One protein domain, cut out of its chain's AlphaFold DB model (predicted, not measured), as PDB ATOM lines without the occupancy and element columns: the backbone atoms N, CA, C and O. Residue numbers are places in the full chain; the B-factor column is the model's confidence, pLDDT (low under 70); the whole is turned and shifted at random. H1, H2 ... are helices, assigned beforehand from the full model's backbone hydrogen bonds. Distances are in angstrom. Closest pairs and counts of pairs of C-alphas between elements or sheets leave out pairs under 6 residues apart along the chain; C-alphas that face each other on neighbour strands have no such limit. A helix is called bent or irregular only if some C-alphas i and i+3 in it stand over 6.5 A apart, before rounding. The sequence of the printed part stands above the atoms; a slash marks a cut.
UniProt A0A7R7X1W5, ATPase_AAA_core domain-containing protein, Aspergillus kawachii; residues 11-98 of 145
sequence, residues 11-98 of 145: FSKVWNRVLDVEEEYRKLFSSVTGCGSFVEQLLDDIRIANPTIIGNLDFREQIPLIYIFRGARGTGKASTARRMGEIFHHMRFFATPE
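This is residues 11 to 98 of the 145 residues of the protein "ATPase_AAA_core domain-containing protein" of Aspergillus kawachii (UniProt A0A7R7X1W5). Three helices run lengthwise side by side, their centres making a triangle: H1 and H2 form a helical hairpin, and H3 touches H1 on another side. A long link, residues 55 to 76, folds back along the length from H2 to H3, and residues 11 to 16 stick out at one end. The printed part has 88 residues with three named helices, H1, H2 and H3 in that order, and no named strand; the class is all helix. It is compact, with a radius of gyration of the C-alphas of 13.5 A, yet elongated, spanning 45 by 25 by 23 A.

Find C-alpha 16 at (-35.607, -23.236, 24.132); from there H1 runs through residues 16 to 29, 21.4 A. It is irregular, but only just: C-alphas 19 and 22 are 6.6 A apart. Next comes H2, residues 36 to 54, 28.0 A, with a kink of 26 degrees near residue 48; it too is only just irregular, C-alphas 48 and 51 being 6.55 A apart. H3, residues 77 to 90, spans 20.1 A and ends at C-alpha 90, (-43.929, -33.144, 29.013).

Look at Glu 22 and Leu 43, whose C-alphas, 6.8 A apart, are the closest of H1 and H2; the two touch at a shallow tilt of 25 degrees, opposite ways. H1 touches H3 with residues 25 to 29 alone, closest at the C-alphas of Leu 28 and Arg 83, 6.5 A, at a shallow tilt of 13 degrees, opposite ways. H2 and H3 are near each other, with 7 pairs of C-alphas within 10 A. Every O i to N i+4 pair is within hydrogen-bond range in H3, against 6 of 10 in H1 and 13 of 15 in H2.

The C-alphas of Phe 11 and Ala 72, the two farthest apart, are 47.0 A apart. The printed part has no cut; the link from H1 to H2 is short, that from H2 to H3 long. Look for pLDDT under 70 in residues 11 to 21 and 50 to 57 of this model.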
ATOM      1  N   PHE A  11     -30.918 -25.372  15.502       55.72
ATOM      2  CA  PHE A  11     -30.846 -26.725  16.060       55.72
ATOM      3  C   PHE A  11     -31.696 -26.922  17.320       55.72
ATOM      4  O   PHE A  11     -31.817 -28.047  17.810       55.72
ATOM      5  N   SER A  12     -32.293 -25.863  17.877       46.91
ATOM      6  CA  SER A  12     -32.649 -25.882  19.297       46.91
ATOM      7  C   SER A  12     -34.052 -25.383  19.656       46.91
ATOM      8  O   SER A  12     -34.276 -24.870  20.755       46.91
ATOM      9  N   LYS A  13     -35.063 -25.707  18.837       48.75
ATOM     10  CA  LYS A  13     -36.460 -25.768  19.333       48.75
ATOM     11  C   LYS A  13     -36.615 -26.682  20.561       48.75
ATOM     12  O   LYS A  13     -37.573 -26.538  21.310       48.75
ATOM     13  N   VAL A  14     -35.689 -27.621  20.758       46.75
ATOM     14  CA  VAL A  14     -35.644 -28.524  21.917       46.75
ATOM     15  C   VAL A  14     -35.015 -27.854  23.147       46.75
ATOM     16  O   VAL A  14     -35.531 -28.038  24.242       46.75
ATOM     17  N   TRP A  15     -33.969 -27.032  22.984       39.41
ATOM     18  CA  TRP A  15     -33.319 -26.330  24.107       39.41
ATOM     19  C   TRP A  15     -34.122 -25.134  24.616       39.41
ATOM     20  O   TRP A  15     -34.221 -24.952  25.827       39.41
ATOM     21  N   ASN A  16     -34.759 -24.364  23.725       47.16
ATOM     22  CA  ASN A  16     -35.607 -23.236  24.132       47.16
ATOM     23  C   ASN A  16     -36.858 -23.671  24.918       47.16
ATOM     24  O   ASN A  16     -37.459 -22.849  25.597       47.16
ATOM     25  N   ARG A  17     -37.224 -24.962  24.905       52.19
ATOM     26  CA  ARG A  17     -38.289 -25.485  25.772       52.19
ATOM     27  C   ARG A  17     -37.892 -25.549  27.240       52.19
ATOM     28  O   ARG A  17     -38.772 -25.460  28.071       52.19
ATOM     29  N   VAL A  18     -36.613 -25.710  27.578       49.53
ATOM     30  CA  VAL A  18     -36.194 -25.983  28.967       49.53
ATOM     31  C   VAL A  18     -36.187 -24.723  29.843       49.53
ATOM     32  O   VAL A  18     -36.396 -24.822  31.047       49.53
ATOM     33  N   LEU A  19     -36.001 -23.539  29.251       50.94
ATOM     34  CA  LEU A  19     -35.985 -22.263  29.979       50.94
ATOM     35  C   LEU A  19     -37.347 -21.540  29.993       50.94
ATOM     36  O   LEU A  19     -37.566 -20.710  30.866       50.94
ATOM     37  N   ASP A  20     -38.269 -21.879  29.082       59.94
ATOM     38  CA  ASP A  20     -39.616 -21.274  28.992       59.94
ATOM     39  C   ASP A  20     -40.702 -22.098  29.733       59.94
ATOM     40  O   ASP A  20     -41.807 -21.623  29.993       59.94
ATOM     41  N   VAL A  21     -40.387 -23.337  30.143       68.12
ATOM     42  CA  VAL A  21     -41.330 -24.222  30.862       68.12
ATOM     43  C   VAL A  21     -41.529 -23.875  32.332       68.12
ATOM     44  O   VAL A  21     -42.573 -24.216  32.871       68.12
ATOM     45  N   GLU A  22     -40.592 -23.202  33.010       72.69
ATOM     46  CA  GLU A  22     -40.785 -22.878  34.436       72.69
ATOM     47  C   GLU A  22     -42.016 -21.983  34.635       72.69
ATOM     48  O   GLU A  22     -42.841 -22.233  35.515       72.69
ATOM     49  N   GLU A  23     -42.184 -20.975  33.776       76.19
ATOM     50  CA  GLU A  23     -43.339 -20.079  33.805       76.19
ATOM     51  C   GLU A  23     -44.630 -20.804  33.382       76.19
ATOM     52  O   GLU A  23     -45.696 -20.582  33.959       76.19
ATOM     53  N   GLU A  24     -44.548 -21.721  32.414       78.75
ATOM     54  CA  GLU A  24     -45.669 -22.581  32.016       78.75
ATOM     55  C   GLU A  24     -46.114 -23.500  33.167       78.75
ATOM     56  O   GLU A  24     -47.301 -23.574  33.492       78.75
ATOM     57  N   TYR A  25     -45.169 -24.132  33.862       81.19
ATOM     58  CA  TYR A  25     -45.438 -25.009  34.998       81.19
ATOM     59  C   TYR A  25     -45.978 -24.227  36.195       81.19
ATOM     60  O   TYR A  25     -46.936 -24.668  36.832       81.19
ATOM     61  N   ARG A  26     -45.467 -23.017  36.461       82.00
ATOM     62  CA  ARG A  26     -46.060 -22.108  37.456       82.00
ATOM     63  C   ARG A  26     -47.515 -21.783  37.120       82.00
ATOM     64  O   ARG A  26     -48.374 -21.841  38.006       82.00
ATOM     65  N   LYS A  27     -47.823 -21.505  35.848       83.88
ATOM     66  CA  LYS A  27     -49.199 -21.242  35.394       83.88
ATOM     67  C   LYS A  27     -50.116 -22.436  35.606       83.88
ATOM     68  O   LYS A  27     -51.256 -22.213  36.023       83.88
ATOM     69  N   LEU A  28     -49.636 -23.671  35.418       83.44
ATOM     70  CA  LEU A  28     -50.424 -24.867  35.727       83.44
ATOM     71  C   LEU A  28     -50.915 -24.805  37.177       83.44
ATOM     72  O   LEU A  28     -52.117 -24.915  37.410       83.44
ATOM     73  N   PHE A  29     -50.049 -24.522  38.152       82.56
ATOM     74  CA  PHE A  29     -50.426 -24.491  39.573       82.56
ATOM     75  C   PHE A  29     -51.082 -23.193  40.066       82.56
ATOM     76  O   PHE A  29     -51.518 -23.153  41.216       82.56
ATOM     77  N   SER A  30     -51.223 -22.165  39.224       82.25
ATOM     78  CA  SER A  30     -51.777 -20.853  39.613       82.25
ATOM     79  C   SER A  30     -53.144 -20.927  40.308       82.25
ATOM     80  O   SER A  30     -53.436 -20.143  41.210       82.25
ATOM     81  N   SER A  31     -53.976 -21.903  39.933       78.56
ATOM     82  CA  SER A  31     -55.314 -22.094  40.494       78.56
ATOM     83  C   SER A  31     -55.359 -23.054  41.694       78.56
ATOM     84  O   SER A  31     -56.453 -23.451  42.101       78.56
ATOM     85  N   VAL A  32     -54.214 -23.507  42.221       78.00
ATOM     86  CA  VAL A  32     -54.149 -24.500  43.303       78.00
ATOM     87  C   VAL A  32     -53.591 -23.881  44.579       78.00
ATOM     88  O   VAL A  32     -52.406 -23.580  44.706       78.00
ATOM     89  N   THR A  33     -54.461 -23.711  45.569       76.69
ATOM     90  CA  THR A  33     -54.102 -23.092  46.848       76.69
ATOM     91  C   THR A  33     -53.177 -23.986  47.675       76.69
ATOM     92  O   THR A  33     -53.409 -25.185  47.794       76.69
ATOM     93  N   GLY A  34     -52.159 -23.389  48.303       74.06
ATOM     94  CA  GLY A  34     -51.282 -24.084  49.254       74.06
ATOM     95  C   GLY A  34     -50.166 -24.920  48.622       74.06
ATOM     96  O   GLY A  34     -49.516 -25.679  49.332       74.06
ATOM     97  N   CYS A  35     -49.923 -24.775  47.314       75.50
ATOM     98  CA  CYS A  35     -48.904 -25.548  46.594       75.50
ATOM     99  C   CYS A  35     -47.575 -24.813  46.415       75.50
ATOM    100  O   CYS A  35     -46.664 -25.392  45.843       75.50
ATOM    101  N   GLY A  36     -47.450 -23.559  46.860       76.88
ATOM    102  CA  GLY A  36     -46.311 -22.699  46.511       76.88
ATOM    103  C   GLY A  36     -44.949 -23.337  46.794       76.88
ATOM    104  O   GLY A  36     -44.144 -23.470  45.884       76.88
ATOM    105  N   SER A  37     -44.727 -23.822  48.018       77.62
ATOM    106  CA  SER A  37     -43.467 -24.485  48.389       77.62
ATOM    107  C   SER A  37     -43.213 -25.785  47.623       77.62
ATOM    108  O   SER A  37     -42.070 -26.095  47.313       77.62
ATOM    109  N   PHE A  38     -44.271 -26.530  47.294       81.50
ATOM    110  CA  PHE A  38     -44.169 -27.734  46.472       81.50
ATOM    111  C   PHE A  38     -43.778 -27.400  45.030       81.50
ATOM    112  O   PHE A  38     -42.960 -28.100  44.452       81.50
ATOM    113  N   VAL A  39     -44.346 -26.336  44.453       81.06
ATOM    114  CA  VAL A  39     -44.018 -25.904  43.088       81.06
ATOM    115  C   VAL A  39     -42.557 -25.489  43.002       81.06
ATOM    116  O   VAL A  39     -41.890 -25.910  42.069       81.06
ATOM    117  N   GLU A  40     -42.042 -24.736  43.979       83.00
ATOM    118  CA  GLU A  40     -40.612 -24.395  44.009       83.00
ATOM    119  C   GLU A  40     -39.738 -25.650  44.080       83.00
ATOM    120  O   GLU A  40     -38.839 -25.811  43.261       83.00
ATOM    121  N   GLN A  41     -40.057 -26.585  44.983       83.44
ATOM    122  CA  GLN A  41     -39.313 -27.840  45.093       83.44
ATOM    123  C   GLN A  41     -39.359 -28.651  43.789       83.44
ATOM    124  O   GLN A  41     -38.339 -29.158  43.341       83.44
ATOM    125  N   LEU A  42     -40.528 -28.744  43.153       81.62
ATOM    126  CA  LEU A  42     -40.687 -29.442  41.882       81.62
ATOM    127  C   LEU A  42     -39.853 -28.782  40.777       81.62
ATOM    128  O   LEU A  42     -39.238 -29.480  39.981       81.62
ATOM    129  N   LEU A  43     -39.820 -27.450  40.711       82.00
ATOM    130  CA  LEU A  43     -39.000 -26.735  39.731       82.00
ATOM    131  C   LEU A  43     -37.503 -26.970  39.972       82.00
ATOM    132  O   LEU A  43     -36.764 -27.177  39.009       82.00
ATOM    133  N   ASP A  44     -37.064 -27.009  41.231       82.81
ATOM    134  CA  ASP A  44     -35.684 -27.351  41.587       82.81
ATOM    135  C   ASP A  44     -35.330 -28.794  41.184       82.81
ATOM    136  O   ASP A  44     -34.299 -29.020  40.544       82.81
ATOM    137  N   ASP A  45     -36.216 -29.760  41.453       78.31
ATOM    138  CA  ASP A  45     -36.045 -31.160  41.040       78.31
ATOM    139  C   ASP A  45     -35.924 -31.275  39.502       78.31
ATOM    140  O   ASP A  45     -35.061 -31.981  38.970       78.31
ATOM    141  N   ILE A  46     -36.752 -30.531  38.761       75.44
ATOM    142  CA  ILE A  46     -36.753 -30.501  37.289       75.44
ATOM    143  C   ILE A  46     -35.457 -29.902  36.735       75.44
ATOM    144  O   ILE A  46     -34.900 -30.409  35.755       75.44
ATOM    145  N   ARG A  47     -34.944 -28.842  37.365       77.44
ATOM    146  CA  ARG A  47     -33.665 -28.223  36.990       77.44
ATOM    147  C   ARG A  47     -32.502 -29.201  37.100       77.44
ATOM    148  O   ARG A  47     -31.647 -29.209  36.216       77.44
ATOM    149  N   ILE A  48     -32.490 -30.037  38.138       74.56
ATOM    150  CA  ILE A  48     -31.475 -31.083  38.335       74.56
ATOM    151  C   ILE A  48     -31.645 -32.212  37.305       74.56
ATOM    152  O   ILE A  48     -30.671 -32.759  36.778       74.56
ATOM    153  N   ALA A  49     -32.884 -32.544  36.957       71.00
ATOM    154  CA  ALA A  49     -33.172 -33.644  36.053       71.00
ATOM    155  C   ALA A  49     -32.869 -33.363  34.577       71.00
ATOM    156  O   ALA A  49     -32.433 -34.261  33.861       71.00
ATOM    157  N   ASN A  50     -33.060 -32.135  34.098       67.62
ATOM    158  CA  ASN A  50     -32.825 -31.785  32.692       67.62
ATOM    159  C   ASN A  50     -31.424 -32.165  32.160       67.62
ATOM    160  O   ASN A  50     -31.349 -32.831  31.123       67.62
ATOM    161  N   PRO A  51     -30.307 -31.827  32.834       64.44
ATOM    162  CA  PRO A  51     -28.984 -32.278  32.398       64.44
ATOM    163  C   PRO A  51     -28.801 -33.801  32.529       64.44
ATOM    164  O   PRO A  51     -28.075 -34.392  31.732       64.44
ATOM    165  N   THR A  52     -29.499 -34.446  33.469       63.50
ATOM    166  CA  THR A  52     -29.483 -35.905  33.688       63.50
ATOM    167  C   THR A  52     -30.080 -36.657  32.488       63.50
ATOM    168  O   THR A  52     -29.472 -37.603  31.988       63.50
ATOM    169  N   ILE A  53     -31.202 -36.171  31.943       60.84
ATOM    170  CA  ILE A  53     -31.834 -36.708  30.721       60.84
ATOM    171  C   ILE A  53     -30.879 -36.624  29.525       60.84
ATOM    172  O   ILE A  53     -30.761 -37.566  28.745       60.84
ATOM    173  N   ILE A  54     -30.184 -35.491  29.378       61.19
ATOM    174  CA  ILE A  54     -29.242 -35.257  28.272       61.19
ATOM    175  C   ILE A  54     -27.999 -36.147  28.416       61.19
ATOM    176  O   ILE A  54     -27.469 -36.635  27.419       61.19
ATOM    177  N   GLY A  55     -27.555 -36.390  29.651       66.38
ATOM    178  CA  GLY A  55     -26.425 -37.261  29.973       66.38
ATOM    179  C   GLY A  55     -26.718 -38.761  29.896       66.38
ATOM    180  O   GLY A  55     -25.820 -39.548  30.184       66.38
ATOM    181  N   ASN A  56     -27.940 -39.165  29.515       66.88
ATOM    182  CA  ASN A  56     -28.394 -40.561  29.504       66.88
ATOM    183  C   ASN A  56     -28.306 -41.244  30.887       66.88
ATOM    184  O   ASN A  56     -28.083 -42.450  30.989       66.88
ATOM    185  N   LEU A  57     -28.442 -40.447  31.949       68.81
ATOM    186  CA  LEU A  57     -28.501 -40.895  33.338       68.81
ATOM    187  C   LEU A  57     -29.960 -41.207  33.714       68.81
ATOM    188  O   LEU A  57     -30.890 -40.606  33.170       68.81
ATOM    189  N   ASP A  58     -30.177 -42.139  34.647       76.50
ATOM    190  CA  ASP A  58     -31.530 -42.468  35.104       76.50
ATOM    191  C   ASP A  58     -32.073 -41.341  36.001       76.50
ATOM    192  O   ASP A  58     -31.590 -41.102  37.108       76.50
ATOM    193  N   PHE A  59     -33.110 -40.642  35.531       77.31
ATOM    194  CA  PHE A  59     -33.763 -39.563  36.279       77.31
ATOM    195  C   PHE A  59     -34.346 -40.037  37.622       77.31
ATOM    196  O   PHE A  59     -34.511 -39.222  38.532       77.31
ATOM    197  N   ARG A  60     -34.624 -41.342  37.767       78.88
ATOM    198  CA  ARG A  60     -35.124 -41.953  39.010       78.88
ATOM    199  C   ARG A  60     -34.148 -41.831  40.179       78.88
ATOM    200  O   ARG A  60     -34.573 -41.945  41.323       78.88
ATOM    201  N   GLU A  61     -32.865 -41.611  39.906       80.25
ATOM    202  CA  GLU A  61     -31.847 -41.402  40.942       80.25
ATOM    203  C   GLU A  61     -31.790 -39.948  41.433       80.25
ATOM    204  O   GLU A  61     -31.236 -39.678  42.495       80.25
ATOM    205  N   GLN A  62     -32.363 -39.014  40.669       75.69
ATOM    206  CA  GLN A  62     -32.250 -37.572  40.910       75.69
ATOM    207  C   GLN A  62     -33.573 -36.943  41.360       75.69
ATOM    208  O   GLN A  62     -33.558 -35.943  42.072       75.69
ATOM    209  N   ILE A  63     -34.714 -37.511  40.954       78.94
ATOM    210  CA  ILE A  63     -36.042 -36.954  41.239       78.94
ATOM    211  C   ILE A  63     -36.833 -37.899  42.143       78.94
ATOM    212  O   ILE A  63     -37.012 -39.072  41.796       78.94
ATOM    213  N   PRO A  64     -37.399 -37.404  43.258       83.12
ATOM    214  CA  PRO A  64     -38.358 -38.170  44.041       83.12
ATOM    215  C   PRO A  64     -39.586 -38.542  43.197       83.12
ATOM    216  O   PRO A  64     -40.226 -37.678  42.617       83.12
ATOM    217  N   LEU A  65     -39.974 -39.819  43.151       85.75
ATOM    218  CA  LEU A  65     -41.210 -40.241  42.461       85.75
ATOM    219  C   LEU A  65     -42.404 -40.436  43.402       85.75
ATOM    220  O   LEU A  65     -43.522 -40.678  42.951       85.75
ATOM    221  N   ILE A  66     -42.176 -40.328  44.712       88.88
ATOM    222  CA  ILE A  66     -43.198 -40.495  45.744       88.88
ATOM    223  C   ILE A  66     -43.376 -39.165  46.466       88.88
ATOM    224  O   ILE A  66     -42.454 -38.662  47.103       88.88
ATOM    225  N   TYR A  67     -44.594 -38.632  46.410       87.69
ATOM    226  CA  TYR A  67     -44.965 -37.367  47.034       87.69
ATOM    227  C   TYR A  67     -46.112 -37.575  48.023       87.69
ATOM    228  O   TYR A  67     -47.054 -38.321  47.756       87.69
ATOM    229  N   ILE A  68     -46.052 -36.894  49.171       86.88
ATOM    230  CA  ILE A  68     -47.074 -36.985  50.223       86.88
ATOM    231  C   ILE A  68     -47.765 -35.631  50.389       86.88
ATOM    232  O   ILE A  68     -47.195 -34.686  50.933       86.88
ATOM    233  N   PHE A  69     -49.039 -35.554  49.999       84.56
ATOM    234  CA  PHE A  69     -49.844 -34.335  50.114       84.56
ATOM    235  C   PHE A  69     -50.680 -34.299  51.404       84.56
ATOM    236  O   PHE A  69     -51.736 -34.933  51.527       84.56
ATOM    237  N   ARG A  70     -50.259 -33.485  52.379       84.19
ATOM    238  CA  ARG A  70     -51.006 -33.235  53.628       84.19
ATOM    239  C   ARG A  70     -51.828 -31.947  53.523       84.19
ATOM    240  O   ARG A  70     -51.386 -30.975  52.932       84.19
ATOM    241  N   GLY A  71     -53.050 -31.953  54.056       79.69
ATOM    242  CA  GLY A  71     -53.984 -30.824  53.933       79.69
ATOM    243  C   GLY A  71     -55.450 -31.228  54.104       79.69
ATOM    244  O   GLY A  71     -55.766 -32.420  54.073       79.69
ATOM    245  N   ALA A  72     -56.334 -30.248  54.284       77.31
ATOM    246  CA  ALA A  72     -57.774 -30.473  54.404       77.31
ATOM    247  C   ALA A  72     -58.408 -30.947  53.079       77.31
ATOM    248  O   ALA A  72     -57.815 -30.850  52.000       77.31
ATOM    249  N   ARG A  73     -59.641 -31.464  53.137       80.12
ATOM    250  CA  ARG A  73     -60.405 -31.784  51.921       80.12
ATOM    251  C   ARG A  73     -60.647 -30.495  51.129       80.12
ATOM    252  O   ARG A  73     -61.030 -29.484  51.704       80.12
ATOM    253  N   GLY A  74     -60.424 -30.537  49.817       77.56
ATOM    254  CA  GLY A  74     -60.594 -29.373  48.940       77.56
ATOM    255  C   GLY A  74     -59.345 -28.504  48.753       77.56
ATOM    256  O   GLY A  74     -59.395 -27.579  47.953       77.56
ATOM    257  N   THR A  75     -58.198 -28.819  49.374       76.31
ATOM    258  CA  THR A  75     -56.928 -28.081  49.165       76.31
ATOM    259  C   THR A  75     -56.202 -28.477  47.872       76.31
ATOM    260  O   THR A  75     -54.978 -28.530  47.828       76.31
ATOM    261  N   GLY A  76     -56.945 -28.856  46.831       82.69
ATOM    262  CA  GLY A  76     -56.390 -29.073  45.497       82.69
ATOM    263  C   GLY A  76     -55.467 -30.280  45.301       82.69
ATOM    264  O   GLY A  76     -54.935 -30.408  44.214       82.69
ATOM    265  N   LYS A  77     -55.300 -31.192  46.269       87.00
ATOM    266  CA  LYS A  77     -54.339 -32.321  46.186       87.00
ATOM    267  C   LYS A  77     -54.471 -33.178  44.920       87.00
ATOM    268  O   LYS A  77     -53.479 -33.428  44.246       87.00
ATOM    269  N   ALA A  78     -55.694 -33.595  44.586       88.31
ATOM    270  CA  ALA A  78     -55.952 -34.352  43.358       88.31
ATOM    271  C   ALA A  78     -55.625 -33.512  42.117       88.31
ATOM    272  O   ALA A  78     -54.991 -33.973  41.173       88.31
ATOM    273  N   SER A  79     -55.979 -32.230  42.161       89.62
ATOM    274  CA  SER A  79     -55.664 -31.265  41.115       89.62
ATOM    275  C   SER A  79     -54.151 -31.027  40.968       89.62
ATOM    276  O   SER A  79     -53.698 -30.784  39.852       89.62
ATOM    277  N   THR A  80     -53.370 -31.104  42.051       88.88
ATOM    278  CA  THR A  80     -51.899 -31.061  42.045       88.88
ATOM    279  C   THR A  80     -51.334 -32.308  41.375       88.88
ATOM    280  O   THR A  80     -50.526 -32.178  40.463       88.88
ATOM    281  N   ALA A  81     -51.808 -33.500  41.749       90.56
ATOM    282  CA  ALA A  81     -51.354 -34.760  41.156       90.56
ATOM    283  C   ALA A  81     -51.587 -34.812  39.634       90.56
ATOM    284  O   ALA A  81     -50.703 -35.231  38.891       90.56
ATOM    285  N   ARG A  82     -52.732 -34.309  39.153       91.56
ATOM    286  CA  ARG A  82     -53.021 -34.211  37.708       91.56
ATOM    287  C   ARG A  82     -52.027 -33.334  36.956       91.56
ATOM    288  O   ARG A  82     -51.493 -33.751  35.936       91.56
ATOM    289  N   ARG A  83     -51.694 -32.170  37.514       89.88
ATOM    290  CA  ARG A  83     -50.680 -31.270  36.940       89.88
ATOM    291  C   ARG A  83     -49.285 -31.885  36.945       89.88
ATOM    292  O   ARG A  83     -48.525 -31.672  36.011       89.88
ATOM    293  N   MET A  84     -48.947 -32.670  37.970       87.50
ATOM    294  CA  MET A  84     -47.690 -33.424  37.967       87.50
ATOM    295  C   MET A  84     -47.641 -34.441  36.830       87.50
ATOM    296  O   MET A  84     -46.597 -34.579  36.204       87.50
ATOM    297  N   GLY A  85     -48.757 -35.116  36.533       90.00
ATOM    298  CA  GLY A  85     -48.863 -36.004  35.373       90.00
ATOM    299  C   GLY A  85     -48.540 -35.283  34.066       90.00
ATOM    300  O   GLY A  85     -47.706 -35.757  33.296       90.00
ATOM    301  N   GLU A  86     -49.117 -34.097  33.855       88.19
ATOM    302  CA  GLU A  86     -48.829 -33.246  32.688       88.19
ATOM    303  C   GLU A  86     -47.339 -32.886  32.592       88.19
ATOM    304  O   GLU A  86     -46.718 -33.072  31.544       88.19
ATOM    305  N   ILE A  87     -46.741 -32.454  33.703       84.62
ATOM    306  CA  ILE A  87     -45.332 -32.050  33.769       84.62
ATOM    307  C   ILE A  87     -44.394 -33.232  33.499       84.62
ATOM    308  O   ILE A  87     -43.519 -33.150  32.634       84.62
ATOM    309  N   PHE A  88     -44.584 -34.361  34.184       84.69
ATOM    310  CA  PHE A  88     -43.752 -35.551  33.993       84.69
ATOM    311  C   PHE A  88     -43.901 -36.157  32.595       84.69
ATOM    312  O   PHE A  88     -42.932 -36.691  32.047       84.69
ATOM    313  N   HIS A  89     -45.076 -36.032  31.980       85.06
ATOM    314  CA  HIS A  89     -45.269 -36.411  30.588       85.06
ATOM    315  C   HIS A  89     -44.551 -35.461  29.617       85.06
ATOM    316  O   HIS A  89     -43.860 -35.925  28.709       85.06
ATOM    317  N   HIS A  90     -44.641 -34.142  29.824       82.25
ATOM    318  CA  HIS A  90     -43.929 -33.144  29.013       82.25
ATOM    319  C   HIS A  90     -42.408 -33.344  29.050       82.25
ATOM    320  O   HIS A  90     -41.741 -33.229  28.018       82.25
ATOM    321  N   MET A  91     -41.870 -33.729  30.209       77.12
ATOM    322  CA  MET A  91     -40.455 -34.077  30.390       77.12
ATOM    323  C   MET A  91     -40.086 -35.476  29.883       77.12
ATOM    324  O   MET A  91     -38.919 -35.855  29.927       77.12
ATOM    325  N   ARG A  92     -41.059 -36.234  29.362       78.50
ATOM    326  CA  ARG A  92     -40.903 -37.603  28.845       78.50
ATOM    327  C   ARG A  92     -40.463 -38.633  29.891       78.50
ATOM    328  O   ARG A  92     -39.908 -39.665  29.525       78.50
ATOM    329  N   PHE A  93     -40.748 -38.397  31.171       80.38
ATOM    330  CA  PHE A  93     -40.568 -39.410  32.218       80.38
ATOM    331  C   PHE A  93     -41.668 -40.459  32.182       80.38
ATOM    332  O   PHE A  93     -41.398 -41.645  32.364       80.38
ATOM    333  N   PHE A  94     -42.901 -40.023  31.925       84.56
ATOM    334  CA  PHE A  94     -44.070 -40.891  31.846       84.56
ATOM    335  C   PHE A  94     -44.637 -40.935  30.431       84.56
ATOM    336  O   PHE A  94     -44.643 -39.943  29.698       84.56
ATOM    337  N   ALA A  95     -45.145 -42.107  30.048       84.81
ATOM    338  CA  ALA A  95     -45.683 -42.349  28.711       84.81
ATOM    339  C   ALA A  95     -46.988 -41.575  28.451       84.81
ATOM    340  O   ALA A  95     -47.337 -41.328  27.300       84.81
ATOM    341  N   THR A  96     -47.694 -41.181  29.512       90.69
ATOM    342  CA  THR A  96     -48.984 -40.486  29.468       90.69
ATOM    343  C   THR A  96     -49.108 -39.525  30.660       90.69
ATOM    344  O   THR A  96     -48.526 -39.801  31.711       90.69
ATOM    345  N   PRO A  97     -49.860 -38.412  30.534       91.56
ATOM    346  CA  PRO A  97     -50.150 -37.518  31.656       91.56
ATOM    347  C   PRO A  97     -51.264 -38.046  32.576       91.56
ATOM    348  O   PRO A  97     -51.643 -37.381  33.538       91.56
ATOM    349  N   GLU A  98     -51.834 -39.212  32.262       94.94
ATOM    350  CA  GLU A  98     -52.958 -39.796  32.988       94.94
ATOM    351  C   GLU A  98     -52.628 -40.058  34.464       94.94
ATOM    352  O   GLU A  98     -51.562 -40.573  34.817       94.94
TER     353      GLU A  98